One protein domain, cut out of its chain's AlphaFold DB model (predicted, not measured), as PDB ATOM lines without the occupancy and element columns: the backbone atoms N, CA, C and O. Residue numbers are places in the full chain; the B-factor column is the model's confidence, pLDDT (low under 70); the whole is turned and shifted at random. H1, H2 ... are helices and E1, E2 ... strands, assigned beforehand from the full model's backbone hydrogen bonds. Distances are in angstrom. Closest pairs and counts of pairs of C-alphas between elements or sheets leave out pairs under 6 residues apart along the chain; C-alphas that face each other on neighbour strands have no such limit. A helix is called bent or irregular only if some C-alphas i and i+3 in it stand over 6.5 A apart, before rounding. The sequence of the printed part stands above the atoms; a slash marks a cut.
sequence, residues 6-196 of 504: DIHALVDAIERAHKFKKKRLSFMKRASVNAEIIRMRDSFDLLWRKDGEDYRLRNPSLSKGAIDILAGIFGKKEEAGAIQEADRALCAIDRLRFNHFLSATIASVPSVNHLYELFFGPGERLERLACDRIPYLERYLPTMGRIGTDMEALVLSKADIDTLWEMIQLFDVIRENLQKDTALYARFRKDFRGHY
ATOM      1  N   ASP A   6     147.053 164.910 126.566       90.31
ATOM      2  CA  ASP A   6     146.682 164.509 127.924       90.31
ATOM      3  C   ASP A   6     147.795 163.722 128.637       90.31
ATOM      4  O   ASP A   6     148.103 163.980 129.800       90.31
ATOM      5  N   ILE A   7     148.464 162.812 127.924       91.88
ATOM      6  CA  ILE A   7     149.565 162.014 128.476       91.88
ATOM      7  C   ILE A   7     150.829 162.857 128.639       91.88
ATOM      8  O   ILE A   7     151.547 162.693 129.623       91.88
ATOM      9  N   HIS A   8     151.094 163.790 127.721       88.75
ATOM     10  CA  HIS A   8     152.182 164.755 127.897       88.75
ATOM     11  C   HIS A   8     151.964 165.614 129.149       88.75
ATOM     12  O   HIS A   8     152.864 165.707 129.983       88.75
ATOM     13  N   ALA A   9     150.748 166.137 129.341       90.25
ATOM     14  CA  ALA A   9     150.393 166.893 130.540       90.25
ATOM     15  C   ALA A   9     150.560 166.062 131.827       90.25
ATOM     16  O   ALA A   9     151.080 166.571 132.823       90.25
ATOM     17  N   LEU A  10     150.188 164.775 131.798       93.50
ATOM     18  CA  LEU A  10     150.426 163.849 132.906       93.50
ATOM     19  C   LEU A  10     151.924 163.690 133.209       93.50
ATOM     20  O   LEU A  10     152.331 163.817 134.363       93.50
ATOM     21  N   VAL A  11     152.751 163.408 132.198       90.81
ATOM     22  CA  VAL A  11     154.201 163.216 132.384       90.81
ATOM     23  C   VAL A  11     154.847 164.475 132.969       90.81
ATOM     24  O   VAL A  11     155.650 164.363 133.901       90.81
ATOM     25  N   ASP A  12     154.442 165.657 132.501       89.88
ATOM     26  CA  ASP A  12     154.911 166.944 133.021       89.88
ATOM     27  C   ASP A  12     154.485 167.168 134.477       89.88
ATOM     28  O   ASP A  12     155.286 167.619 135.304       89.88
ATOM     29  N   ALA A  13     153.237 166.834 134.820       94.06
ATOM     30  CA  ALA A  13     152.738 166.915 136.189       94.06
ATOM     31  C   ALA A  13     153.527 165.990 137.129       94.06
ATOM     32  O   ALA A  13     153.949 166.420 138.207       94.06
ATOM     33  N   ILE A  14     153.806 164.752 136.705       94.75
ATOM     34  CA  ILE A  14     154.591 163.798 137.498       94.75
ATOM     35  C   ILE A  14     156.045 164.272 137.657       94.75
ATOM     36  O   ILE A  14     156.580 164.177 138.763       94.75
ATOM     37  N   GLU A  15     156.686 164.835 136.625       92.56
ATOM     38  CA  GLU A  15     158.057 165.375 136.738       92.56
ATOM     39  C   GLU A  15     158.119 166.539 137.739       92.56
ATOM     40  O   GLU A  15     159.036 166.604 138.567       92.56
ATOM     41  N   ARG A  16     157.125 167.441 137.727       93.69
ATOM     42  CA  ARG A  16     157.012 168.513 138.735       93.69
ATOM     43  C   ARG A  16     156.817 167.938 140.139       93.69
ATOM     44  O   ARG A  16     157.580 168.277 141.047       93.69
ATOM     45  N   ALA A  17     155.859 167.028 140.311       95.31
ATOM     46  CA  ALA A  17     155.589 166.381 141.592       95.31
ATOM     47  C   ALA A  17     156.815 165.623 142.122       95.31
ATOM     48  O   ALA A  17     157.124 165.698 143.310       95.31
ATOM     49  N   HIS A  18     157.573 164.953 141.253       95.06
ATOM     50  CA  HIS A  18     158.788 164.232 141.619       95.06
ATOM     51  C   HIS A  18     159.840 165.143 142.269       95.06
ATOM     52  O   HIS A  18     160.446 164.764 143.277       95.06
ATOM     53  N   LYS A  19     160.030 166.366 141.750       94.19
ATOM     54  CA  LYS A  19     160.945 167.358 142.346       94.19
ATOM     55  C   LYS A  19     160.520 167.713 143.775       94.19
ATOM     56  O   LYS A  19     161.360 167.697 144.679       94.19
ATOM     57  N   PHE A  20     159.227 167.947 144.003       94.81
ATOM     58  CA  PHE A  20     158.691 168.243 145.337       94.81
ATOM     59  C   PHE A  20     158.779 167.045 146.288       94.81
ATOM     60  O   PHE A  20     159.217 167.202 147.428       94.81
ATOM     61  N   LYS A  21     158.478 165.831 145.813       95.19
ATOM     62  CA  LYS A  21     158.622 164.593 146.598       95.19
ATOM     63  C   LYS A  21     160.072 164.373 147.044       95.19
ATOM     64  O   LYS A  21     160.310 164.095 148.218       95.19
ATOM     65  N   LYS A  22     161.061 164.575 146.159       95.75
ATOM     66  CA  LYS A  22     162.493 164.484 146.519       95.75
ATOM     67  C   LYS A  22     162.913 165.545 147.533       95.75
ATOM     68  O   LYS A  22     163.641 165.224 148.475       95.75
ATOM     69  N   LYS A  23     162.458 166.788 147.352       94.81
ATOM     70  CA  LYS A  23     162.695 167.879 148.305       94.81
ATOM     71  C   LYS A  23     162.151 167.498 149.685       94.81
ATOM     72  O   LYS A  23     162.929 167.458 150.637       94.81
ATOM     73  N   ARG A  24     160.872 167.120 149.775       93.75
ATOM     74  CA  ARG A  24     160.213 166.691 151.021       93.75
ATOM     75  C   ARG A  24     160.943 165.522 151.679       93.75
ATOM     76  O   ARG A  24     161.247 165.577 152.866       93.75
ATOM     77  N   LEU A  25     161.337 164.516 150.899       96.00
ATOM     78  CA  LEU A  25     162.094 163.370 151.398       96.00
ATOM     79  C   LEU A  25     163.438 163.772 152.037       96.00
ATOM     80  O   LEU A  25     163.840 163.183 153.041       96.00
ATOM     81  N   SER A  26     164.132 164.775 151.492       96.50
ATOM     82  CA  SER A  26     165.373 165.288 152.095       96.50
ATOM     83  C   SER A  26     165.130 165.919 153.472       96.50
ATOM     84  O   SER A  26     165.902 165.685 154.403       96.50
ATOM     85  N   PHE A  27     164.021 166.645 153.634       95.75
ATOM     86  CA  PHE A  27     163.629 167.236 154.910       95.75
ATOM     87  C   PHE A  27     163.164 166.186 155.911       95.75
ATOM     88  O   PHE A  27     163.570 166.250 157.065       95.75
ATOM     89  N   MET A  28     162.424 165.166 155.471       95.69
ATOM     90  CA  MET A  28     162.056 164.040 156.331       95.69
ATOM     91  C   MET A  28     163.295 163.313 156.877       95.69
ATOM     92  O   MET A  28     163.340 162.974 158.054       95.69
ATOM     93  N   LYS A  29     164.346 163.132 156.064       95.88
ATOM     94  CA  LYS A  29     165.621 162.561 156.541       95.88
ATOM     95  C   LYS A  29     166.298 163.443 157.593       95.88
ATOM     96  O   LYS A  29     166.785 162.923 158.589       95.88
ATOM     97  N   ARG A  30     166.306 164.766 157.389       96.62
ATOM     98  CA  ARG A  30     166.833 165.730 158.372       96.62
ATOM     99  C   ARG A  30     166.027 165.715 159.672       96.62
ATOM    100  O   ARG A  30     166.614 165.774 160.745       96.62
ATOM    101  N   ALA A  31     164.706 165.605 159.575       95.06
ATOM    102  CA  ALA A  31     163.799 165.532 160.716       95.06
ATOM    103  C   ALA A  31     164.097 164.327 161.613       95.06
ATOM    104  O   ALA A  31     164.123 164.466 162.829       95.06
ATOM    105  N   SER A  32     164.408 163.172 161.013       93.81
ATOM    106  CA  SER A  32     164.726 161.939 161.744       93.81
ATOM    107  C   SER A  32     166.010 162.001 162.581       93.81
ATOM    108  O   SER A  32     166.236 161.096 163.374       93.81
ATOM    109  N   VAL A  33     166.857 163.019 162.399       95.25
ATOM    110  CA  VAL A  33     168.135 163.164 163.122       95.25
ATOM    111  C   VAL A  33     168.263 164.490 163.873       95.25
ATOM    112  O   VAL A  33     169.231 164.700 164.598       95.25
ATOM    113  N   ASN A  34     167.313 165.412 163.705       96.75
ATOM    114  CA  ASN A  34     167.360 166.706 164.369       96.75
ATOM    115  C   ASN A  34     166.782 166.592 165.788       96.75
ATOM    116  O   ASN A  34     165.595 166.329 165.958       96.75
ATOM    117  N   ALA A  35     167.616 166.830 166.803       95.25
ATOM    118  CA  ALA A  35     167.237 166.672 168.207       95.25
ATOM    119  C   ALA A  35     166.057 167.563 168.638       95.25
ATOM    120  O   ALA A  35     165.261 167.153 169.475       95.25
ATOM    121  N   GLU A  36     165.924 168.767 168.080       93.69
ATOM    122  CA  GLU A  36     164.810 169.667 168.393       93.69
ATOM    123  C   GLU A  36     163.492 169.131 167.830       93.69
ATOM    124  O   GLU A  36     162.518 169.030 168.569       93.69
ATOM    125  N   ILE A  37     163.488 168.673 166.574       93.00
ATOM    126  CA  ILE A  37     162.321 168.039 165.938       93.00
ATOM    127  C   ILE A  37     161.937 166.728 166.636       93.00
ATOM    128  O   ILE A  37     160.755 166.466 166.841       93.00
ATOM    129  N   ILE A  38     162.919 165.917 167.041       93.88
ATOM    130  CA  ILE A  38     162.679 164.681 167.802       93.88
ATOM    131  C   ILE A  38     162.035 165.007 169.154       93.88
ATOM    132  O   ILE A  38     161.012 164.423 169.493       93.88
ATOM    133  N   ARG A  39     162.559 165.996 169.892       93.69
ATOM    134  CA  ARG A  39     161.936 166.445 171.148       93.69
ATOM    135  C   ARG A  39     160.519 166.967 170.934       93.69
ATOM    136  O   ARG A  39     159.643 166.649 171.729       93.69
ATOM    137  N   MET A  40     160.280 167.728 169.863       90.19
ATOM    138  CA  MET A  40     158.937 168.200 169.517       90.19
ATOM    139  C   MET A  40     157.970 167.040 169.270       90.19
ATOM    140  O   MET A  40     156.842 167.074 169.748       90.19
ATOM    141  N   ARG A  41     158.415 166.005 168.551       93.44
ATOM    142  CA  ARG A  41     157.643 164.781 168.319       93.44
ATOM    143  C   ARG A  41     157.327 164.067 169.633       93.44
ATOM    144  O   ARG A  41     156.174 163.739 169.885       93.44
ATOM    145  N   ASP A  42     158.346 163.844 170.458       93.44
ATOM    146  CA  ASP A  42     158.234 163.058 171.693       93.44
ATOM    147  C   ASP A  42     157.439 163.792 172.784       93.44
ATOM    148  O   ASP A  42     156.895 163.167 173.687       93.44
ATOM    149  N   SER A  43     157.359 165.122 172.695       93.50
ATOM    150  CA  SER A  43     156.617 165.987 173.620       93.50
ATOM    151  C   SER A  43     155.409 166.665 172.963       93.50
ATOM    152  O   SER A  43     154.990 167.719 173.440       93.50
ATOM    153  N   PHE A  44     154.859 166.106 171.876       92.62
ATOM    154  CA  PHE A  44     153.862 166.776 171.029       92.62
ATOM    155  C   PHE A  44     152.675 167.342 171.820       92.62
ATOM    156  O   PHE A  44     152.364 168.525 171.688       92.62
ATOM    157  N   ASP A  45     152.073 166.551 172.711       90.19
ATOM    158  CA  ASP A  45     150.920 166.977 173.520       90.19
ATOM    159  C   ASP A  45     151.245 168.134 174.480       90.19
ATOM    160  O   ASP A  45     150.380 168.937 174.832       90.19
ATOM    161  N   LEU A  46     152.511 168.249 174.891       90.81
ATOM    162  CA  LEU A  46     152.986 169.294 175.795       90.81
ATOM    163  C   LEU A  46     153.318 170.599 175.062       90.81
ATOM    164  O   LEU A  46     153.423 171.638 175.715       90.81
ATOM    165  N   LEU A  47     153.469 170.576 173.732       89.38
ATOM    166  CA  LEU A  47     153.788 171.771 172.942       89.38
ATOM    167  C   LEU A  47     152.616 172.747 172.848       89.38
ATOM    168  O   LEU A  47     152.833 173.945 172.662       89.38
ATOM    169  N   TRP A  48     151.386 172.253 172.976       91.62
ATOM    170  CA  TRP A  48     150.188 173.027 172.687       91.62
ATOM    171  C   TRP A  48     149.490 173.514 173.964       91.62
ATOM    172  O   TRP A  48     149.412 172.828 174.991       91.62
ATOM    173  N   ARG A  49     148.981 174.745 173.918       93.94
ATOM    174  CA  ARG A  49     148.073 175.328 174.909       93.94
ATOM    175  C   ARG A  49     146.719 175.522 174.249       93.94
ATOM    176  O   ARG A  49     146.639 176.182 173.216       93.94
ATOM    177  N   LYS A  50     145.678 174.967 174.865       94.38
ATOM    178  CA  LYS A  50     144.294 175.225 174.470       94.38
ATOM    179  C   LYS A  50     143.924 176.663 174.854       94.38
ATOM    180  O   LYS A  50     144.178 177.071 175.987       94.38
ATOM    181  N   ASP A  51     143.370 177.410 173.910       92.19
ATOM    182  CA  ASP A  51     142.949 178.808 174.023       92.19
ATOM    183  C   ASP A  51     141.553 178.932 173.393       92.19
ATOM    184  O   ASP A  51     141.409 179.072 172.181       92.19
ATOM    185  N   GLY A  52     140.505 178.748 174.202       92.69
ATOM    186  CA  GLY A  52     139.143 178.552 173.692       92.69
ATOM    187  C   GLY A  52     139.000 177.226 172.933       92.69
ATOM    188  O   GLY A  52     139.369 176.175 173.458       92.69
ATOM    189  N   GLU A  53     138.467 177.273 171.710       91.88
ATOM    190  CA  GLU A  53     138.371 176.116 170.796       91.88
ATOM    191  C   GLU A  53     139.658 175.877 169.980       91.88
ATOM    192  O   GLU A  53     139.796 174.853 169.304       91.88
ATOM    193  N   ASP A  54     140.620 176.793 170.088       94.75
ATOM    194  CA  ASP A  54     141.860 176.782 169.323       94.75
ATOM    195  C   ASP A  54     143.065 176.328 170.161       94.75
ATOM    196  O   ASP A  54     143.035 176.232 171.391       94.75
ATOM    197  N   TYR A  55     144.164 176.040 169.469       94.31
ATOM    198  CA  TYR A  55     145.440 175.619 170.026       94.31
ATOM    199  C   TYR A  55     146.561 176.536 169.537       94.31
ATOM    200  O   TYR A  55     146.690 176.812 168.341       94.31
ATOM    201  N   ARG A  56     147.402 176.971 170.479       92.19
ATOM    202  CA  ARG A  56     148.603 177.786 170.241       92.19
ATOM    203  C   ARG A  56     149.844 177.095 170.794       92.19
ATOM    204  O   ARG A  56     149.758 176.357 171.779       92.19
ATOM    205  N   LEU A  57     151.008 177.353 170.204       89.38
ATOM    206  CA  LEU A  57     152.281 176.848 170.725       89.38
ATOM    207  C   LEU A  57     152.630 177.526 172.059       89.38
ATOM    208  O   LEU A  57     152.571 178.747 172.180       89.38
ATOM    209  N   ARG A  58     153.010 176.733 173.069       87.25
ATOM    210  CA  ARG A  58     153.417 177.229 174.399       87.25
ATOM    211  C   ARG A  58     154.726 178.001 174.363       87.25
ATOM    212  O   ARG A  58     154.869 178.984 175.080       87.25
ATOM    213  N   ASN A  59     155.672 177.521 173.565       82.50
ATOM    214  CA  ASN A  59     156.942 178.181 173.334       82.50
ATOM    215  C   ASN A  59     157.239 178.159 171.827       82.50
ATOM    216  O   ASN A  59     157.645 177.116 171.311       82.50
ATOM    217  N   PRO A  60     157.013 179.272 171.115       75.38
ATOM    218  CA  PRO A  60     157.235 179.331 169.679       75.38
ATOM    219  C   PRO A  60     158.719 179.483 169.306       75.38
ATOM    220  O   PRO A  60     159.028 179.498 168.116       75.38
ATOM    221  N   SER A  61     159.642 179.574 170.281       82.38
ATOM    222  CA  SER A  61     161.076 179.750 170.024       82.38
ATOM    223  C   SER A  61     161.706 178.476 169.442       82.38
ATOM    224  O   SER A  61     162.343 177.693 170.147       82.38
ATOM    225  N   LEU A  62     161.512 178.261 168.146       83.38
ATOM    226  CA  LEU A  62     162.178 177.215 167.383       83.38
ATOM    227  C   LEU A  62     163.438 177.769 166.732       83.38
ATOM    228  O   LEU A  62     163.462 178.905 166.247       83.38
ATOM    229  N   SER A  63     164.489 176.953 166.665       90.00
ATOM    230  CA  SER A  63     165.646 177.333 165.860       90.00
ATOM    231  C   SER A  63     165.238 177.508 164.394       90.00
ATOM    232  O   SER A  63     164.380 176.792 163.866       90.00
ATOM    233  N   LYS A  64     165.923 178.410 163.682       88.56
ATOM    234  CA  LYS A  64     165.743 178.581 162.230       88.56
ATOM    235  C   LYS A  64     165.848 177.244 161.480       88.56
ATOM    236  O   LYS A  64     165.093 176.994 160.550       88.56
ATOM    237  N   GLY A  65     166.738 176.356 161.930       90.19
ATOM    238  CA  GLY A  65     166.910 175.025 161.350       90.19
ATOM    239  C   GLY A  65     165.702 174.101 161.536       90.19
ATOM    240  O   GLY A  65     165.389 173.348 160.613       90.19
ATOM    241  N   ALA A  66     165.021 174.151 162.685       89.38
ATOM    242  CA  ALA A  66     163.791 173.393 162.923       89.38
ATOM    243  C   ALA A  66     162.614 173.953 162.111       89.38
ATOM    244  O   ALA A  66     161.900 173.175 161.476       89.38
ATOM    245  N   ILE A  67     162.475 175.283 162.042       87.50
ATOM    246  CA  ILE A  67     161.468 175.955 161.202       87.50
ATOM    247  C   ILE A  67     161.650 175.555 159.733       87.50
ATOM    248  O   ILE A  67     160.699 175.111 159.091       87.50
ATOM    249  N   ASP A  68     162.884 175.610 159.222       89.25
ATOM    250  CA  ASP A  68     163.204 175.192 157.854       89.25
ATOM    251  C   ASP A  68     162.854 173.716 157.601       89.25
ATOM    252  O   ASP A  68     162.402 173.359 156.511       89.25
ATOM    253  N   ILE A  69     163.066 172.837 158.590       91.06
ATOM    254  CA  ILE A  69     162.716 171.417 158.479       91.06
ATOM    255  C   ILE A  69     161.202 171.231 158.410       91.06
ATOM    256  O   ILE A  69     160.733 170.540 157.506       91.06
ATOM    257  N   LEU A  70     160.441 171.854 159.310       87.88
ATOM    258  CA  LEU A  70     158.979 171.757 159.332       87.88
ATOM    259  C   LEU A  70     158.379 172.315 158.037       87.88
ATOM    260  O   LEU A  70     157.633 171.608 157.356       87.88
ATOM    261  N   ALA A  71     158.799 173.514 157.627       85.50
ATOM    262  CA  ALA A  71     158.389 174.122 156.364       85.50
ATOM    263  C   ALA A  71     158.725 173.229 155.155       85.50
ATOM    264  O   ALA A  71     157.972 173.161 154.186       85.50
ATOM    265  N   GLY A  72     159.842 172.501 155.209       87.56
ATOM    266  CA  GLY A  72     160.245 171.559 154.170       87.56
ATOM    267  C   GLY A  72     159.489 170.223 154.159       87.56
ATOM    268  O   GLY A  72     159.287 169.656 153.081       87.56
ATOM    269  N   ILE A  73     159.066 169.709 155.322       88.44
ATOM    270  CA  ILE A  73     158.241 168.490 155.438       88.44
ATOM    271  C   ILE A  73     156.830 168.770 154.933       88.44
ATOM    272  O   ILE A  73     156.328 168.042 154.077       88.44
ATOM    273  N   PHE A  74     156.196 169.829 155.432       84.12
ATOM    274  CA  PHE A  74     154.825 170.159 155.053       84.12
ATOM    275  C   PHE A  74     154.771 170.792 153.655       84.12
ATOM    276  O   PHE A  74     153.853 170.510 152.886       84.12
ATOM    277  N   GLY A  75     155.840 171.477 153.234       76.12
ATOM    278  CA  GLY A  75     155.931 172.135 151.931       76.12
ATOM    279  C   GLY A  75     154.968 173.318 151.824       76.12
ATOM    280  O   GLY A  75     154.096 173.513 152.665       76.12
ATOM    281  N   LYS A  76     155.103 174.120 150.765       84.19
ATOM    282  CA  LYS A  76     154.098 175.157 150.488       84.19
ATOM    283  C   LYS A  76     152.814 174.512 149.960       84.19
ATOM    284  O   LYS A  76     152.867 173.443 149.342       84.19
ATOM    285  N   LYS A  77     151.674 175.183 150.147       84.81
ATOM    286  CA  LYS A  77     150.360 174.718 149.670       84.81
ATOM    287  C   LYS A  77     150.384 174.370 148.178       84.81
ATOM    288  O   LYS A  77     149.802 173.368 147.775       84.81
ATOM    289  N   GLU A  78     151.113 175.141 147.375       88.19
ATOM    290  CA  GLU A  78     151.257 174.923 145.934       88.19
ATOM    291  C   GLU A  78     152.063 173.653 145.616       88.19
ATOM    292  O   GLU A  78     151.709 172.910 144.706       88.19
ATOM    293  N   GLU A  79     153.120 173.360 146.383       90.88
ATOM    294  CA  GLU A  79     153.948 172.158 146.184       90.88
ATOM    295  C   GLU A  79     153.150 170.889 146.501       90.88
ATOM    296  O   GLU A  79     153.193 169.905 145.761       90.88
ATOM    297  N   ALA A  80     152.398 170.919 147.604       88.75
ATOM    298  CA  ALA A  80     151.546 169.813 148.016       88.75
ATOM    299  C   ALA A  80     150.342 169.636 147.067       88.75
ATOM    300  O   ALA A  80     150.008 168.501 146.719       88.75
ATOM    301  N   GLY A  81     149.759 170.739 146.585       91.69
ATOM    302  CA  GLY A  81     148.715 170.733 145.558       91.69
ATOM    303  C   GLY A  81     149.194 170.129 144.237       91.69
ATOM    304  O   GLY A  81     148.516 169.271 143.683       91.69
ATOM    305  N   ALA A  82     150.403 170.472 143.784       93.69
ATOM    306  CA  ALA A  82     150.989 169.893 142.574       93.69
ATOM    307  C   ALA A  82     151.232 168.376 142.694       93.69
ATOM    308  O   ALA A  82     151.072 167.644 141.717       93.69
ATOM    309  N   ILE A  83     151.608 167.882 143.884       94.75
ATOM    310  CA  ILE A  83     151.714 166.436 144.137       94.75
ATOM    311  C   ILE A  83     150.335 165.773 144.034       94.75
ATOM    312  O   ILE A  83     150.209 164.754 143.360       94.75
ATOM    313  N   GLN A  84     149.314 166.351 144.672       94.88
ATOM    314  CA  GLN A  84     147.954 165.812 144.646       94.88
ATOM    315  C   GLN A  84     147.364 165.804 143.230       94.88
ATOM    316  O   GLN A  84     146.747 164.819 142.830       94.88
ATOM    317  N   GLU A  85     147.556 166.878 142.466       95.75
ATOM    318  CA  GLU A  85     147.105 166.986 141.078       95.75
ATOM    319  C   GLU A  85     147.735 165.892 140.208       95.75
ATOM    320  O   GLU A  85     147.021 165.183 139.500       95.75
ATOM    321  N   ALA A  86     149.054 165.694 140.313       97.00
ATOM    322  CA  ALA A  86     149.753 164.643 139.581       97.00
ATOM    323  C   ALA A  86     149.280 163.238 139.983       97.00
ATOM    324  O   ALA A  86     149.095 162.383 139.119       97.00
ATOM    325  N   ASP A  87     149.056 163.001 141.279       97.19
ATOM    326  CA  ASP A  87     148.576 161.716 141.787       97.19
ATOM    327  C   ASP A  87     147.142 161.422 141.297       97.19
ATOM    328  O   ASP A  87     146.866 160.316 140.831       97.19
ATOM    329  N   ARG A  88     146.249 162.421 141.303       97.19
ATOM    330  CA  ARG A  88     144.890 162.303 140.742       97.19
ATOM    331  C   ARG A  88     144.914 162.047 139.239       97.19
ATOM    332  O   ARG A  88     144.219 161.150 138.769       97.19
ATOM    333  N   ALA A  89     145.724 162.801 138.498       96.69
ATOM    334  CA  ALA A  89     145.874 162.614 137.058       96.69
ATOM    335  C   ALA A  89     146.383 161.202 136.730       96.69
ATOM    336  O   ALA A  89     145.899 160.572 135.794       96.69
ATOM    337  N   LEU A  90     147.313 160.679 137.534       96.50
ATOM    338  CA  LEU A  90     147.834 159.326 137.382       96.50
ATOM    339  C   LEU A  90     146.788 158.243 137.690       96.50
ATOM    340  O   LEU A  90     146.726 157.254 136.966       96.50
ATOM    341  N   CYS A  91     145.953 158.416 138.718       96.44
ATOM    342  CA  CYS A  91     144.870 157.467 139.017       96.44
ATOM    343  C   CYS A  91     143.728 157.523 137.981       96.44
ATOM    344  O   CYS A  91     143.031 156.530 137.789       96.44
ATOM    345  N   ALA A  92     143.533 158.663 137.309       96.19
ATOM    346  CA  ALA A  92     142.451 158.874 136.344       96.19
ATOM    347  C   ALA A  92     142.830 158.581 134.879       96.19
ATOM    348  O   ALA A  92     141.965 158.636 134.004       96.19
ATOM    349  N   ILE A  93     144.104 158.310 134.581       96.12
ATOM    350  CA  ILE A  93     144.566 158.150 133.199       96.12
ATOM    351  C   ILE A  93     143.997 156.886 132.539       96.12
ATOM    352  O   ILE A  93     143.960 155.803 133.128       96.12
ATOM    353  N   ASP A  94     143.622 156.999 131.264       96.50
ATOM    354  CA  ASP A  94     143.280 155.842 130.438       96.50
ATOM    355  C   ASP A  94     144.535 154.986 130.193       96.50
ATOM    356  O   ASP A  94     145.453 155.355 129.451       96.50
ATOM    357  N   ARG A  95     144.557 153.806 130.820       96.62
ATOM    358  CA  ARG A  95     145.668 152.850 130.746       96.62
ATOM    359  C   ARG A  95     145.929 152.359 129.320       96.62
ATOM    360  O   ARG A  95     147.089 152.214 128.929       96.62
ATOM    361  N   LEU A  96     144.879 152.131 128.527       95.56
ATOM    362  CA  LEU A  96     145.017 151.676 127.142       95.56
ATOM    363  C   LEU A  96     145.647 152.777 126.290       95.56
ATOM    364  O   LEU A  96     146.569 152.525 125.509       95.56
ATOM    365  N   ARG A  97     145.199 154.018 126.495       95.00
ATOM    366  CA  ARG A  97     145.755 155.194 125.820       95.00
ATOM    367  C   ARG A  97     147.214 155.440 126.208       95.00
ATOM    368  O   ARG A  97     148.027 155.709 125.323       95.00
ATOM    369  N   PHE A  98     147.573 155.276 127.485       95.94
ATOM    370  CA  PHE A  98     148.966 155.346 127.942       95.94
ATOM    371  C   PHE A  98     149.844 154.274 127.281       95.94
ATOM    372  O   PHE A  98     150.931 154.576 126.784       95.94
ATOM    373  N   ASN A  99     149.352 153.037 127.179       95.38
ATOM    374  CA  ASN A  99     150.063 151.970 126.475       95.38
ATOM    375  C   ASN A  99     150.235 152.262 124.972       95.38
ATOM    376  O   ASN A  99     151.302 152.018 124.401       95.38
ATOM    377  N   HIS A 100     149.217 152.839 124.323       93.69
ATOM    378  CA  HIS A 100     149.318 153.301 122.934       93.69
ATOM    379  C   HIS A 100     150.355 154.413 122.762       93.69
ATOM    380  O   HIS A 100     151.093 154.398 121.778       93.69
ATOM    381  N   PHE A 101     150.448 155.350 123.706       92.88
ATOM    382  CA  PHE A 101     151.489 156.376 123.697       92.88
ATOM    383  C   PHE A 101     152.892 155.769 123.783       92.88
ATOM    384  O   PHE A 101     153.752 156.098 122.961       92.88
ATOM    385  N   LEU A 102     153.119 154.843 124.723       92.62
ATOM    386  CA  LEU A 102     154.401 154.141 124.831       92.62
ATOM    387  C   LEU A 102     154.715 153.388 123.534       92.62
ATOM    388  O   LEU A 102     155.799 153.543 122.982       92.62
ATOM    389  N   SER A 103     153.744 152.656 122.988       90.25
ATOM    390  CA  SER A 103     153.897 151.903 121.733       90.25
ATOM    391  C   SER A 103     154.181 152.796 120.519       90.25
ATOM    392  O   SER A 103     154.877 152.388 119.594       90.25
ATOM    393  N   ALA A 104     153.655 154.024 120.506       86.75
ATOM    394  CA  ALA A 104     153.885 154.989 119.434       86.75
ATOM    395  C   ALA A 104     155.255 155.684 119.527       86.75
ATOM    396  O   ALA A 104     155.774 156.147 118.512       86.75
ATOM    397  N   THR A 105     155.830 155.782 120.728       84.94
ATOM    398  CA  THR A 105     157.074 156.533 120.998       84.94
ATOM    399  C   THR A 105     158.291 155.637 121.234       84.94
ATOM    400  O   THR A 105     159.433 156.109 121.199       84.94
ATOM    401  N   ILE A 106     158.062 154.338 121.449       84.88
ATOM    402  CA  ILE A 106     159.078 153.338 121.769       84.88
ATOM    403  C   ILE A 106     158.915 152.133 120.850       84.88
ATOM    404  O   ILE A 106     157.906 151.439 120.866       84.88
ATOM    405  N   ALA A 107     159.965 151.836 120.084       79.31
ATOM    406  CA  ALA A 107     159.944 150.746 119.107       79.31
ATOM    407  C   ALA A 107     160.009 149.334 119.730       79.31
ATOM    408  O   ALA A 107     159.645 148.353 119.090       79.31
ATOM    409  N   SER A 108     160.530 149.209 120.954       80.88
ATOM    410  CA  SER A 108     160.764 147.920 121.616       80.88
ATOM    411  C   SER A 108     159.549 147.505 122.446       80.88
ATOM    412  O   SER A 108     159.298 148.099 123.491       80.88
ATOM    413  N   VAL A 109     158.841 146.449 122.027       83.81
ATOM    414  CA  VAL A 109     157.694 145.889 122.772       83.81
ATOM    415  C   VAL A 109     158.069 145.485 124.209       83.81
ATOM    416  O   VAL A 109     157.356 145.885 125.125       83.81
ATOM    417  N   PRO A 110     159.200 144.791 124.473       83.62
ATOM    418  CA  PRO A 110     159.614 144.517 125.851       83.62
ATOM    419  C   PRO A 110     159.842 145.786 126.679       83.62
ATOM    420  O   PRO A 110     159.505 145.821 127.858       83.62
ATOM    421  N   SER A 111     160.382 146.848 126.068       85.62
ATOM    422  CA  SER A 111     160.580 148.131 126.751       85.62
ATOM    423  C   SER A 111     159.254 148.828 127.043       85.62
ATOM    424  O   SER A 111     159.109 149.401 128.118       85.62
ATOM    425  N   VAL A 112     158.289 148.765 126.118       91.81
ATOM    426  CA  VAL A 112     156.920 149.259 126.335       91.81
ATOM    427  C   VAL A 112     156.291 148.546 127.527       91.81
ATOM    428  O   VAL A 112     155.842 149.222 128.449       91.81
ATOM    429  N   ASN A 113     156.339 147.211 127.556       91.94
ATOM    430  CA  ASN A 113     155.788 146.415 128.655       91.94
ATOM    431  C   ASN A 113     156.452 146.762 129.990       91.94
ATOM    432  O   ASN A 113     155.757 147.075 130.950       91.94
ATOM    433  N   HIS A 114     157.786 146.802 130.035       92.75
ATOM    434  CA  HIS A 114     158.538 147.173 131.239       92.75
ATOM    435  C   HIS A 114     158.163 148.572 131.756       92.75
ATOM    436  O   HIS A 114     157.920 148.764 132.944       92.75
ATOM    437  N   LEU A 115     158.069 149.567 130.870       95.00
ATOM    438  CA  LEU A 115     157.704 150.934 131.257       95.00
ATOM    439  C   LEU A 115     156.244 151.048 131.700       95.00
ATOM    440  O   LEU A 115     155.951 151.789 132.638       95.00
ATOM    441  N   TYR A 116     155.348 150.302 131.056       96.88
ATOM    442  CA  TYR A 116     153.954 150.190 131.460       96.88
ATOM    443  C   TYR A 116     153.830 149.533 132.842       96.88
ATOM    444  O   TYR A 116     153.075 150.011 133.687       96.88
ATOM    445  N   GLU A 117     154.615 148.489 133.120       95.94
ATOM    446  CA  GLU A 117     154.621 147.785 134.405       95.94
ATOM    447  C   GLU A 117     155.052 148.676 135.578       95.94
ATOM    448  O   GLU A 117     154.490 148.556 136.665       95.94
ATOM    449  N   LEU A 118     155.958 149.641 135.367       96.12
ATOM    450  CA  LEU A 118     156.308 150.625 136.408       96.12
ATOM    451  C   LEU A 118     155.103 151.473 136.859       96.12
ATOM    452  O   LEU A 118     155.075 151.961 137.993       96.12
ATOM    453  N   PHE A 119     154.112 151.651 135.983       97.00
ATOM    454  CA  PHE A 119     152.893 152.406 136.262       97.00
ATOM    455  C   PHE A 119     151.741 151.510 136.713       97.00
ATOM    456  O   PHE A 119     151.067 151.855 137.680       97.00
ATOM    457  N   PHE A 120     151.537 150.368 136.048       97.00
ATOM    458  CA  PHE A 120     150.318 149.549 136.141       97.00
ATOM    459  C   PHE A 120     150.575 148.043 136.309       97.00
ATOM    460  O   PHE A 120     149.639 147.249 136.218       97.00
ATOM    461  N   GLY A 121     151.822 147.632 136.534       92.44
ATOM    462  CA  GLY A 121     152.213 146.229 136.641       92.44
ATOM    463  C   GLY A 121     151.789 145.547 137.947       92.44
ATOM    464  O   GLY A 121     151.230 146.174 138.861       92.44
ATOM    465  N   PRO A 122     152.058 144.235 138.060       87.56
ATOM    466  CA  PRO A 122     151.895 143.514 139.315       87.56
ATOM    467  C   PRO A 122     152.908 144.016 140.361       87.56
ATOM    468  O   PRO A 122     154.066 144.269 140.046       87.56
ATOM    469  N   GLY A 123     152.483 144.136 141.622       91.12
ATOM    470  CA  GLY A 123     153.349 144.556 142.733       91.12
ATOM    471  C   GLY A 123     153.345 146.062 143.023       91.12
ATOM    472  O   GLY A 123     152.288 146.702 143.017       91.12
ATOM    473  N   GLU A 124     154.520 146.603 143.363       91.25
ATOM    474  CA  GLU A 124     154.723 148.033 143.622       91.25
ATOM    475  C   GLU A 124     154.758 148.815 142.305       91.25
ATOM    476  O   GLU A 124     155.562 148.530 141.418       91.25
ATOM    477  N   ARG A 125     153.884 149.818 142.185       95.62
ATOM    478  CA  ARG A 125     153.693 150.608 140.966       95.62
ATOM    479  C   ARG A 125     153.309 152.045 141.300       95.62
ATOM    480  O   ARG A 125     152.730 152.299 142.360       95.62
ATOM    481  N   LEU A 126     153.601 152.971 140.388       96.81
ATOM    482  CA  LEU A 126     153.362 154.401 140.610       96.81
ATOM    483  C   LEU A 126     151.883 154.726 140.840       96.81
ATOM    484  O   LEU A 126     151.578 155.497 141.744       96.81
ATOM    485  N   GLU A 127     150.970 154.122 140.071       97.31
ATOM    486  CA  GLU A 127     149.534 154.394 140.209       97.31
ATOM    487  C   GLU A 127     149.009 153.998 141.589       97.31
ATOM    488  O   GLU A 127     148.383 154.813 142.258       97.31
ATOM    489  N   ARG A 128     149.345 152.800 142.073       96.06
ATOM    490  CA  ARG A 128     148.944 152.353 143.411       96.06
ATOM    491  C   ARG A 128     149.453 153.299 144.495       96.06
ATOM    492  O   ARG A 128     148.673 153.730 145.333       96.06
ATOM    493  N   LEU A 129     150.739 153.657 144.451       96.00
ATOM    494  CA  LEU A 129     151.330 154.572 145.432       96.00
ATOM    495  C   LEU A 129     150.693 155.968 145.383       96.00
ATOM    496  O   LEU A 129     150.613 156.632 146.414       96.00
ATOM    497  N   ALA A 130     150.263 156.426 144.207       95.94
ATOM    498  CA  ALA A 130     149.508 157.665 144.063       95.94
ATOM    499  C   ALA A 130     148.110 157.550 144.671       95.94
ATOM    500  O   ALA A 130     147.750 158.387 145.496       95.94
ATOM    501  N   CYS A 131     147.354 156.501 144.344       94.50
ATOM    502  CA  CYS A 131     145.998 156.336 144.860       94.50
ATOM    503  C   CYS A 131     145.995 156.125 146.382       94.50
ATOM    504  O   CYS A 131     145.154 156.701 147.068       94.50
ATOM    505  N   ASP A 132     146.993 155.416 146.920       92.50
ATOM    506  CA  ASP A 132     147.186 155.264 148.364       92.50
ATOM    507  C   ASP A 132     147.484 156.615 149.042       92.50
ATOM    508  O   ASP A 132     147.092 156.812 150.184       92.50
ATOM    509  N   ARG A 133     148.138 157.574 148.365       93.00
ATOM    510  CA  ARG A 133     148.453 158.906 148.922       93.00
ATOM    511  C   ARG A 133     147.299 159.904 148.880       93.00
ATOM    512  O   ARG A 133     147.285 160.806 149.720       93.00
ATOM    513  N   ILE A 134     146.382 159.798 147.917       93.75
ATOM    514  CA  ILE A 134     145.329 160.806 147.694       93.75
ATOM    515  C   ILE A 134     144.511 161.089 148.968       93.75
ATOM    516  O   ILE A 134     144.442 162.267 149.329       93.75
ATOM    517  N   PRO A 135     143.976 160.086 149.698       91.19
ATOM    518  CA  PRO A 135     143.182 160.343 150.903       91.19
ATOM    519  C   PRO A 135     143.964 161.104 151.980       91.19
ATOM    520  O   PRO A 135     143.435 162.015 152.615       91.19
ATOM    521  N   TYR A 136     145.251 160.784 152.149       87.56
ATOM    522  CA  TYR A 136     146.125 161.482 153.092       87.56
ATOM    523  C   TYR A 136     146.363 162.930 152.666       87.56
ATOM    524  O   TYR A 136     146.269 163.839 153.484       87.56
ATOM    525  N   LEU A 137     146.645 163.172 151.383       88.38
ATOM    526  CA  LEU A 137     146.841 164.531 150.879       88.38
ATOM    527  C   LEU A 137     145.564 165.363 151.021       88.38
ATOM    528  O   LEU A 137     145.645 166.491 151.487       88.38
ATOM    529  N   GLU A 138     144.396 164.812 150.688       90.38
ATOM    530  CA  GLU A 138     143.101 165.492 150.850       90.38
ATOM    531  C   GLU A 138     142.825 165.873 152.300       90.38
ATOM    532  O   GLU A 138     142.406 167.000 152.573       90.38
ATOM    533  N   ARG A 139     143.120 164.960 153.227       88.56
ATOM    534  CA  ARG A 139     142.934 165.188 154.656       88.56
ATOM    535  C   ARG A 139     143.926 166.198 155.229       88.56
ATOM    536  O   ARG A 139     143.541 167.024 156.047       88.56
ATOM    537  N   TYR A 140     145.193 166.135 154.823       86.50
ATOM    538  CA  TYR A 140     146.277 166.875 155.479       86.50
ATOM    539  C   TYR A 140     146.582 168.230 154.831       86.50
ATOM    540  O   TYR A 140     147.095 169.123 155.505       86.50
ATOM    541  N   LEU A 141     146.258 168.424 153.547       85.44
ATOM    542  CA  LEU A 141     146.496 169.678 152.818       85.44
ATOM    543  C   LEU A 141     145.935 170.932 153.515       85.44
ATOM    544  O   LEU A 141     146.660 171.931 153.559       85.44
ATOM    545  N   PRO A 142     144.698 170.929 154.061       87.31
ATOM    546  CA  PRO A 142     144.162 172.087 154.775       87.31
ATOM    547  C   PRO A 142     145.038 172.499 155.963       87.31
ATOM    548  O   PRO A 142     145.343 173.681 156.109       87.31
ATOM    549  N   THR A 143     145.495 171.525 156.753       86.31
ATOM    550  CA  THR A 143     146.364 171.742 157.917       86.31
ATOM    551  C   THR A 143     147.780 172.142 157.498       86.31
ATOM    552  O   THR A 143     148.322 173.113 158.022       86.31
ATOM    553  N   MET A 144     148.363 171.481 156.489       82.50
ATOM    554  CA  MET A 144     149.674 171.846 155.926       82.50
ATOM    555  C   MET A 144     149.709 173.299 155.443       82.50
ATOM    556  O   MET A 144     150.688 173.998 155.672       82.50
ATOM    557  N   GLY A 145     148.632 173.770 154.805       78.44
ATOM    558  CA  GLY A 145     148.531 175.143 154.306       78.44
ATOM    559  C   GLY A 145     148.518 176.216 155.398       78.44
ATOM    560  O   GLY A 145     148.759 177.380 155.085       78.44
ATOM    561  N   ARG A 146     148.251 175.844 156.658       82.12
ATOM    562  CA  ARG A 146     148.303 176.748 157.818       82.12
ATOM    563  C   ARG A 146     149.687 176.802 158.459       82.12
ATOM    564  O   ARG A 146     150.009 177.786 159.114       82.12
ATOM    565  N   ILE A 147     150.514 175.776 158.250       77.31
ATOM    566  CA  ILE A 147     151.882 175.700 158.770       77.31
ATOM    567  C   ILE A 147     152.786 176.537 157.855       77.31
ATOM    568  O   ILE A 147     153.381 176.048 156.895       77.31
ATOM    569  N   GLY A 148     152.801 177.846 158.117       66.25
ATOM    570  CA  GLY A 148     153.599 178.840 157.403       66.25
ATOM    571  C   GLY A 148     154.952 179.126 158.060       66.25
ATOM    572  O   GLY A 148     155.446 178.369 158.891       66.25
ATOM    573  N   THR A 149     155.568 180.247 157.678       64.38
ATOM    574  CA  THR A 149     156.858 180.708 158.224       64.38
ATOM    575  C   THR A 149     156.749 181.410 159.578       64.38
ATOM    576  O   THR A 149     157.775 181.617 160.219       64.38
ATOM    577  N   ASP A 150     155.542 181.784 160.006       79.50
ATOM    578  CA  ASP A 150     155.300 182.461 161.281       79.50
ATOM    579  C   ASP A 150     154.679 181.483 162.289       79.50
ATOM    580  O   ASP A 150     153.470 181.246 162.306       79.50
ATOM    581  N   MET A 151     155.543 180.870 163.100       80.06
ATOM    582  CA  MET A 151     155.141 179.914 164.135       80.06
ATOM    583  C   MET A 151     154.537 180.604 165.367       80.06
ATOM    584  O   MET A 151     153.840 179.948 166.140       80.06
ATOM    585  N   GLU A 152     154.774 181.906 165.554       80.31
ATOM    586  CA  GLU A 152     154.223 182.682 166.674       80.31
ATOM    587  C   GLU A 152     152.744 183.008 166.442       80.31
ATOM    588  O   GLU A 152     151.935 182.955 167.371       80.31
ATOM    589  N   ALA A 153     152.374 183.268 165.186       83.94
ATOM    590  CA  ALA A 153     150.995 183.514 164.773       83.94
ATOM    591  C   ALA A 153     150.183 182.232 164.486       83.94
ATOM    592  O   ALA A 153     149.011 182.321 164.114       83.94
ATOM    593  N   LEU A 154     150.775 181.042 164.642       88.12
ATOM    594  CA  LEU A 154     150.125 179.781 164.291       88.12
ATOM    595  C   LEU A 154     148.981 179.444 165.261       88.12
ATOM    596  O   LEU A 154     149.200 179.161 166.442       88.12
ATOM    597  N   VAL A 155     147.758 179.421 164.729       90.25
ATOM    598  CA  VAL A 155     146.538 179.009 165.434       90.25
ATOM    599  C   VAL A 155     145.940 177.800 164.723       90.25
ATOM    600  O   VAL A 155     145.687 177.840 163.516       90.25
ATOM    601  N   LEU A 156     145.735 176.711 165.467       92.44
ATOM    602  CA  LEU A 156     145.236 175.439 164.944       92.44
ATOM    603  C   LEU A 156     143.966 175.004 165.674       92.44
ATOM    604  O   LEU A 156     143.869 175.145 166.888       92.44
ATOM    605  N   SER A 157     143.014 174.422 164.947       94.56
ATOM    606  CA  SER A 157     141.833 173.802 165.557       94.56
ATOM    607  C   SER A 157     142.183 172.445 166.181       94.56
ATOM    608  O   SER A 157     143.226 171.861 165.875       94.56
ATOM    609  N   LYS A 158     141.283 171.865 166.987       94.00
ATOM    610  CA  LYS A 158     141.455 170.484 167.479       94.00
ATOM    611  C   LYS A 158     141.674 169.476 166.337       94.00
ATOM    612  O   LYS A 158     142.568 168.640 166.425       94.00
ATOM    613  N   ALA A 159     140.925 169.610 165.243       93.06
ATOM    614  CA  ALA A 159     141.050 168.734 164.079       93.06
ATOM    615  C   ALA A 159     142.427 168.835 163.395       93.06
ATOM    616  O   ALA A 159     142.953 167.832 162.910       93.06
ATOM    617  N   ASP A 160     143.030 170.027 163.382       91.69
ATOM    618  CA  ASP A 160     144.386 170.233 162.862       91.69
ATOM    619  C   ASP A 160     145.439 169.564 163.759       91.69
ATOM    620  O   ASP A 160     146.371 168.940 163.255       91.69
ATOM    621  N   ILE A 161     145.279 169.652 165.084       93.00
ATOM    622  CA  ILE A 161     146.165 168.985 166.049       93.00
ATOM    623  C   ILE A 161     146.101 167.465 165.893       93.00
ATOM    624  O   ILE A 161     147.142 166.816 165.806       93.00
ATOM    625  N   ASP A 162     144.894 166.905 165.799       93.19
ATOM    626  CA  ASP A 162     144.703 165.463 165.615       93.19
ATOM    627  C   ASP A 162     145.298 164.995 164.278       93.19
ATOM    628  O   ASP A 162     145.948 163.953 164.199       93.19
ATOM    629  N   THR A 163     145.156 165.818 163.238       91.81
ATOM    630  CA  THR A 163     145.774 165.590 161.928       91.81
ATOM    631  C   THR A 163     147.301 165.580 162.006       91.81
ATOM    632  O   THR A 163     147.940 164.675 161.467       91.81
ATOM    633  N   LEU A 164     147.904 166.554 162.692       90.31
ATOM    634  CA  LEU A 164     149.355 166.611 162.882       90.31
ATOM    635  C   LEU A 164     149.883 165.405 163.658       90.31
ATOM    636  O   LEU A 164     150.931 164.861 163.305       90.31
ATOM    637  N   TRP A 165     149.156 164.977 164.688       93.19
ATOM    638  CA  TRP A 165     149.516 163.801 165.468       93.19
ATOM    639  C   TRP A 165     149.490 162.526 164.625       93.19
ATOM    640  O   TRP A 165     150.449 161.755 164.625       93.19
ATOM    641  N   GLU A 166     148.442 162.331 163.830       92.88
ATOM    642  CA  GLU A 166     148.352 161.183 162.928       92.88
ATOM    643  C   GLU A 166     149.478 161.185 161.884       92.88
ATOM    644  O   GLU A 166     150.103 160.155 161.629       92.88
ATOM    645  N   MET A 167     149.808 162.353 161.324       90.19
ATOM    646  CA  MET A 167     150.951 162.493 160.420       90.19
ATOM    647  C   MET A 167     152.279 162.105 161.079       90.19
ATOM    648  O   MET A 167     153.139 161.519 160.419       90.19
ATOM    649  N   ILE A 168     152.458 162.436 162.362       91.12
ATOM    650  CA  ILE A 168     153.626 162.029 163.149       91.12
ATOM    651  C   ILE A 168     153.658 160.505 163.308       91.12
ATOM    652  O   ILE A 168     154.704 159.896 163.083       91.12
ATOM    653  N   GLN A 169     152.525 159.882 163.638       92.88
ATOM    654  CA  GLN A 169     152.422 158.426 163.787       92.88
ATOM    655  C   GLN A 169     152.690 157.685 162.469       92.88
ATOM    656  O   GLN A 169     153.331 156.635 162.461       92.88
ATOM    657  N   LEU A 170     152.254 158.251 161.341       92.81
ATOM    658  CA  LEU A 170     152.448 157.688 160.002       92.81
ATOM    659  C   LEU A 170     153.745 158.145 159.325       92.81
ATOM    660  O   LEU A 170     153.969 157.819 158.155       92.81
ATOM    661  N   PHE A 171     154.611 158.891 160.017       92.25
ATOM    662  CA  PHE A 171     155.768 159.547 159.410       92.25
ATOM    663  C   PHE A 171     156.652 158.578 158.616       92.25
ATOM    664  O   PHE A 171     157.029 158.870 157.478       92.25
ATOM    665  N   ASP A 172     156.956 157.410 159.187       92.88
ATOM    666  CA  ASP A 172     157.797 156.405 158.536       92.88
ATOM    667  C   ASP A 172     157.117 155.763 157.324       92.88
ATOM    668  O   ASP A 172     157.763 155.603 156.288       92.88
ATOM    669  N   VAL A 173     155.810 155.506 157.404       92.75
ATOM    670  CA  VAL A 173     155.011 154.968 156.292       92.75
ATOM    671  C   VAL A 173     154.956 155.966 155.132       92.75
ATOM    672  O   VAL A 173     155.210 155.612 153.981       92.75
ATOM    673  N   ILE A 174     154.693 157.246 155.424       91.56
ATOM    674  CA  ILE A 174     154.689 158.327 154.425       91.56
ATOM    675  C   ILE A 174     156.073 158.447 153.778       91.56
ATOM    676  O   ILE A 174     156.189 158.570 152.553       91.56
ATOM    677  N   ARG A 175     157.134 158.393 154.593       93.81
ATOM    678  CA  ARG A 175     158.519 158.473 154.128       93.81
ATOM    679  C   ARG A 175     158.855 157.314 153.196       93.81
ATOM    680  O   ARG A 175     159.418 157.558 152.131       93.81
ATOM    681  N   GLU A 176     158.517 156.086 153.577       94.81
ATOM    682  CA  GLU A 176     158.759 154.882 152.779       94.81
ATOM    683  C   GLU A 176     157.994 154.935 151.448       94.81
ATOM    684  O   GLU A 176     158.588 154.740 150.386       94.81
ATOM    685  N   ASN A 177     156.714 155.311 151.469       93.88
ATOM    686  CA  ASN A 177     155.908 155.456 150.255       93.88
ATOM    687  C   ASN A 177     156.484 156.506 149.292       93.88
ATOM    688  O   ASN A 177     156.552 156.271 148.083       93.88
ATOM    689  N   LEU A 178     156.959 157.647 149.807       93.62
ATOM    690  CA  LEU A 178     157.646 158.661 148.996       93.62
ATOM    691  C   LEU A 178     158.989 158.162 148.446       93.62
ATOM    692  O   LEU A 178     159.352 158.489 147.313       93.62
ATOM    693  N   GLN A 179     159.739 157.371 149.218       95.94
ATOM    694  CA  GLN A 179     160.981 156.751 148.744       95.94
ATOM    695  C   GLN A 179     160.715 155.794 147.581       95.94
ATOM    696  O   GLN A 179     161.375 155.906 146.548       95.94
ATOM    697  N   LYS A 180     159.721 154.911 147.714       95.81
ATOM    698  CA  LYS A 180     159.328 153.960 146.666       95.81
ATOM    699  C   LYS A 180     158.862 154.668 145.397       95.81
ATOM    700  O   LYS A 180     159.366 154.382 144.313       95.81
ATOM    701  N   ASP A 181     157.984 155.660 145.534       95.50
ATOM    702  CA  ASP A 181     157.469 156.453 144.410       95.50
ATOM    703  C   ASP A 181     158.594 157.175 143.658       95.50
ATOM    704  O   ASP A 181     158.722 157.066 142.436       95.50
ATOM    705  N   THR A 182     159.477 157.858 144.393       96.12
ATOM    706  CA  THR A 182     160.606 158.569 143.780       96.12
ATOM    707  C   THR A 182     161.612 157.619 143.131       96.12
ATOM    708  O   THR A 182     162.170 157.969 142.088       96.12
ATOM    709  N   ALA A 183     161.824 156.420 143.681       94.38
ATOM    710  CA  ALA A 183     162.684 155.401 143.084       94.38
ATOM    711  C   ALA A 183     162.089 154.824 141.787       94.38
ATOM    712  O   ALA A 183     162.789 154.759 140.771       94.38
ATOM    713  N   LEU A 184     160.800 154.467 141.791       94.56
ATOM    714  CA  LEU A 184     160.094 153.963 140.608       94.56
ATOM    715  C   LEU A 184     160.078 154.998 139.483       94.56
ATOM    716  O   LEU A 184     160.425 154.674 138.345       94.56
ATOM    717  N   TYR A 185     159.764 156.257 139.796       94.94
ATOM    718  CA  TYR A 185     159.764 157.305 138.782       94.94
ATOM    719  C   TYR A 185     161.173 157.610 138.263       94.94
ATOM    720  O   TYR A 185     161.353 157.801 137.065       94.94
ATOM    721  N   ALA A 186     162.205 157.585 139.115       91.56
ATOM    722  CA  ALA A 186     163.587 157.743 138.657       91.56
ATOM    723  C   ALA A 186     164.011 156.618 137.692       91.56
ATOM    724  O   ALA A 186     164.719 156.881 136.714       91.56
ATOM    725  N   ARG A 187     163.550 155.380 137.934       90.81
ATOM    726  CA  ARG A 187     163.745 154.245 137.022       90.81
ATOM    727  C   ARG A 187     163.010 154.463 135.700       90.81
ATOM    728  O   ARG A 187     163.654 154.403 134.655       90.81
ATOM    729  N   PHE A 188     161.722 154.816 135.744       93.50
ATOM    730  CA  PHE A 188     160.955 155.172 134.545       93.50
ATOM    731  C   PHE A 188     161.662 156.268 133.747       93.50
ATOM    732  O   PHE A 188     161.903 156.107 132.558       93.50
ATOM    733  N   ARG A 189     162.080 157.348 134.411       89.94
ATOM    734  CA  ARG A 189     162.751 158.492 133.792       89.94
ATOM    735  C   ARG A 189     164.024 158.078 133.048       89.94
ATOM    736  O   ARG A 189     164.285 158.519 131.929       89.94
ATOM    737  N   LYS A 190     164.842 157.230 133.671       85.81
ATOM    738  CA  LYS A 190     166.073 156.709 133.069       85.81
ATOM    739  C   LYS A 190     165.769 155.858 131.833       85.81
ATOM    740  O   LYS A 190     166.380 156.082 130.785       85.81
ATOM    741  N   ASP A 191     164.844 154.915 131.971       87.25
ATOM    742  CA  ASP A 191     164.558 153.894 130.963       87.25
ATOM    743  C   ASP A 191     163.772 154.490 129.779       87.25
ATOM    744  O   ASP A 191     164.154 154.305 128.621       87.25
ATOM    745  N   PHE A 192     162.749 155.306 130.053       88.19
ATOM    746  CA  PHE A 192     161.936 156.003 129.051       88.19
ATOM    747  C   PHE A 192     162.799 156.885 128.150       88.19
ATOM    748  O   PHE A 192     162.744 156.756 126.930       88.19
ATOM    749  N   ARG A 193     163.695 157.703 128.720       84.62
ATOM    750  CA  ARG A 193     164.631 158.535 127.940       84.62
ATOM    751  C   ARG A 193     165.554 157.703 127.043       84.62
ATOM    752  O   ARG A 193     165.867 158.100 125.919       84.62
ATOM    753  N   GLY A 194     166.014 156.555 127.542       77.81
ATOM    754  CA  GLY A 194     166.861 155.640 126.776       77.81
ATOM    755  C   GLY A 194     166.168 155.132 125.510       77.81
ATOM    756  O   GLY A 194     166.811 155.018 124.464       77.81
ATOM    757  N   HIS A 195     164.857 154.902 125.601       81.38
ATOM    758  CA  HIS A 195     164.049 154.283 124.556       81.38
ATOM    759  C   HIS A 195     163.240 155.258 123.689       81.38
ATOM    760  O   HIS A 195     162.897 154.897 122.563       81.38
ATOM    761  N   TYR A 196     162.970 156.478 124.161       79.81
ATOM    762  CA  TYR A 196     162.154 157.460 123.447       79.81
ATOM    763  C   TYR A 196     162.835 157.921 122.159       79.81
ATOM    764  O   TYR A 196     163.910 158.534 122.198       79.81
TER     765      TYR A 196
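What this domain is: This is residues 6 to 196 of the 504 residues of an uncharacterized protein of Spirochaetes bacterium (UniProt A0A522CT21). What shape does a first look at this model show? It is a rod of helices in which the long helix H1 crosses both the long helix H10 and H5, while the kinked helix H8 packs on H5. The helical hairpin H6 and H7 makes one end of the rod, and the other end has a small three-stranded sheet with H9 on it and the short helices H2 and H3 near H9. What is it made of, and how large is it? The printed part has 191 residues with ten named helices and three named strands, in the order H1 H2 H3 E1 E2 H4 H5 H6 H7 H8 E3 H9 H10; the sheet runs E1 E2 E3, all antiparallel, and the class is mostly helix. The whole is only just compact, close to loose, with a radius of gyration of the C-alphas of 19.2 A and spans of 62 by 30 by 26 A.

Where its parts are: Where does the first half run? H1, residues 6 to 31, begins with C-alpha 6 at (146.682, 164.509, 127.924) and measures 37.0 A from first to last C-alpha. H2 is residues 35 to 42, H3 44 to 47, E1 48 to 51, E2 54 to 57 and H4 64 to 74, and H5, residues 77 to 92, is 22.2 A long. Where does the rest run? H6 is residues 95 to 105, H7 109 to 120, and H8, residues 126 to 144, is 23.5 A long. E3 is residues 155 to 157 and H9 158 to 169; H10, residues 171 to 195, is 36.2 A long and ends with C-alpha 195 at (164.049, 154.283, 124.556).

How they stand to each other: What does H1 touch? H1 touches H5 at a steep tilt of 49 degrees, opposite ways, with the C-alphas of Ala 17 and Ile 83 closest at 4.6 A. It touches H10 at a steep tilt of 44 degrees, opposite ways, closest at His 18 and Thr 182, 6.3 A between C-alphas. With residues 23 to 31 alone it touches H4, the closest C-alphas being those of Arg 24 and Ile 73, 5.2 A apart. How is the sheet paired, and what is on it? N 49 and O 56 of E1 and E2, a hairpin, are 2.8 A apart, and N 55 and O 156 of E2 and E3 are 2.7 A apart, both within hydrogen-bond range. H9 is on the sheet at a height over the sheet of 7.8 A and lies over E3, at 23 degrees to it on the local plane, along the strands. What does the hub H8 touch? It touches H5, H9 and H10, and H7 only at the corner; the closest C-alphas of H5 and H8 are those of Asp 87 and Ala 130, 4.7 A apart. H8 has a kink of 51 degrees near residue 138 and is irregular, with C-alphas 139 and 142 7.0 A apart. How well formed are the helix backbones? Every O i to N i+4 pair is within hydrogen-bond range in H1, H2, H4, H5, H6, H9 and H10, against 7 of 8 in H7 and 11 of 15 in H8, while H3 is too short for such a pair.

The domain as a whole: How far does it reach? The two C-alphas farthest apart, those of Gly 52 and Ala 107, are 64.7 A apart. Is anything broken or long? The printed part has no cut, and no link is long; E2 to H4 and H8 to E3 are short and the others are tight. Where is confidence low? The mean pLDDT of the printed part is 90.9, and residues 148 to 149 are under 70.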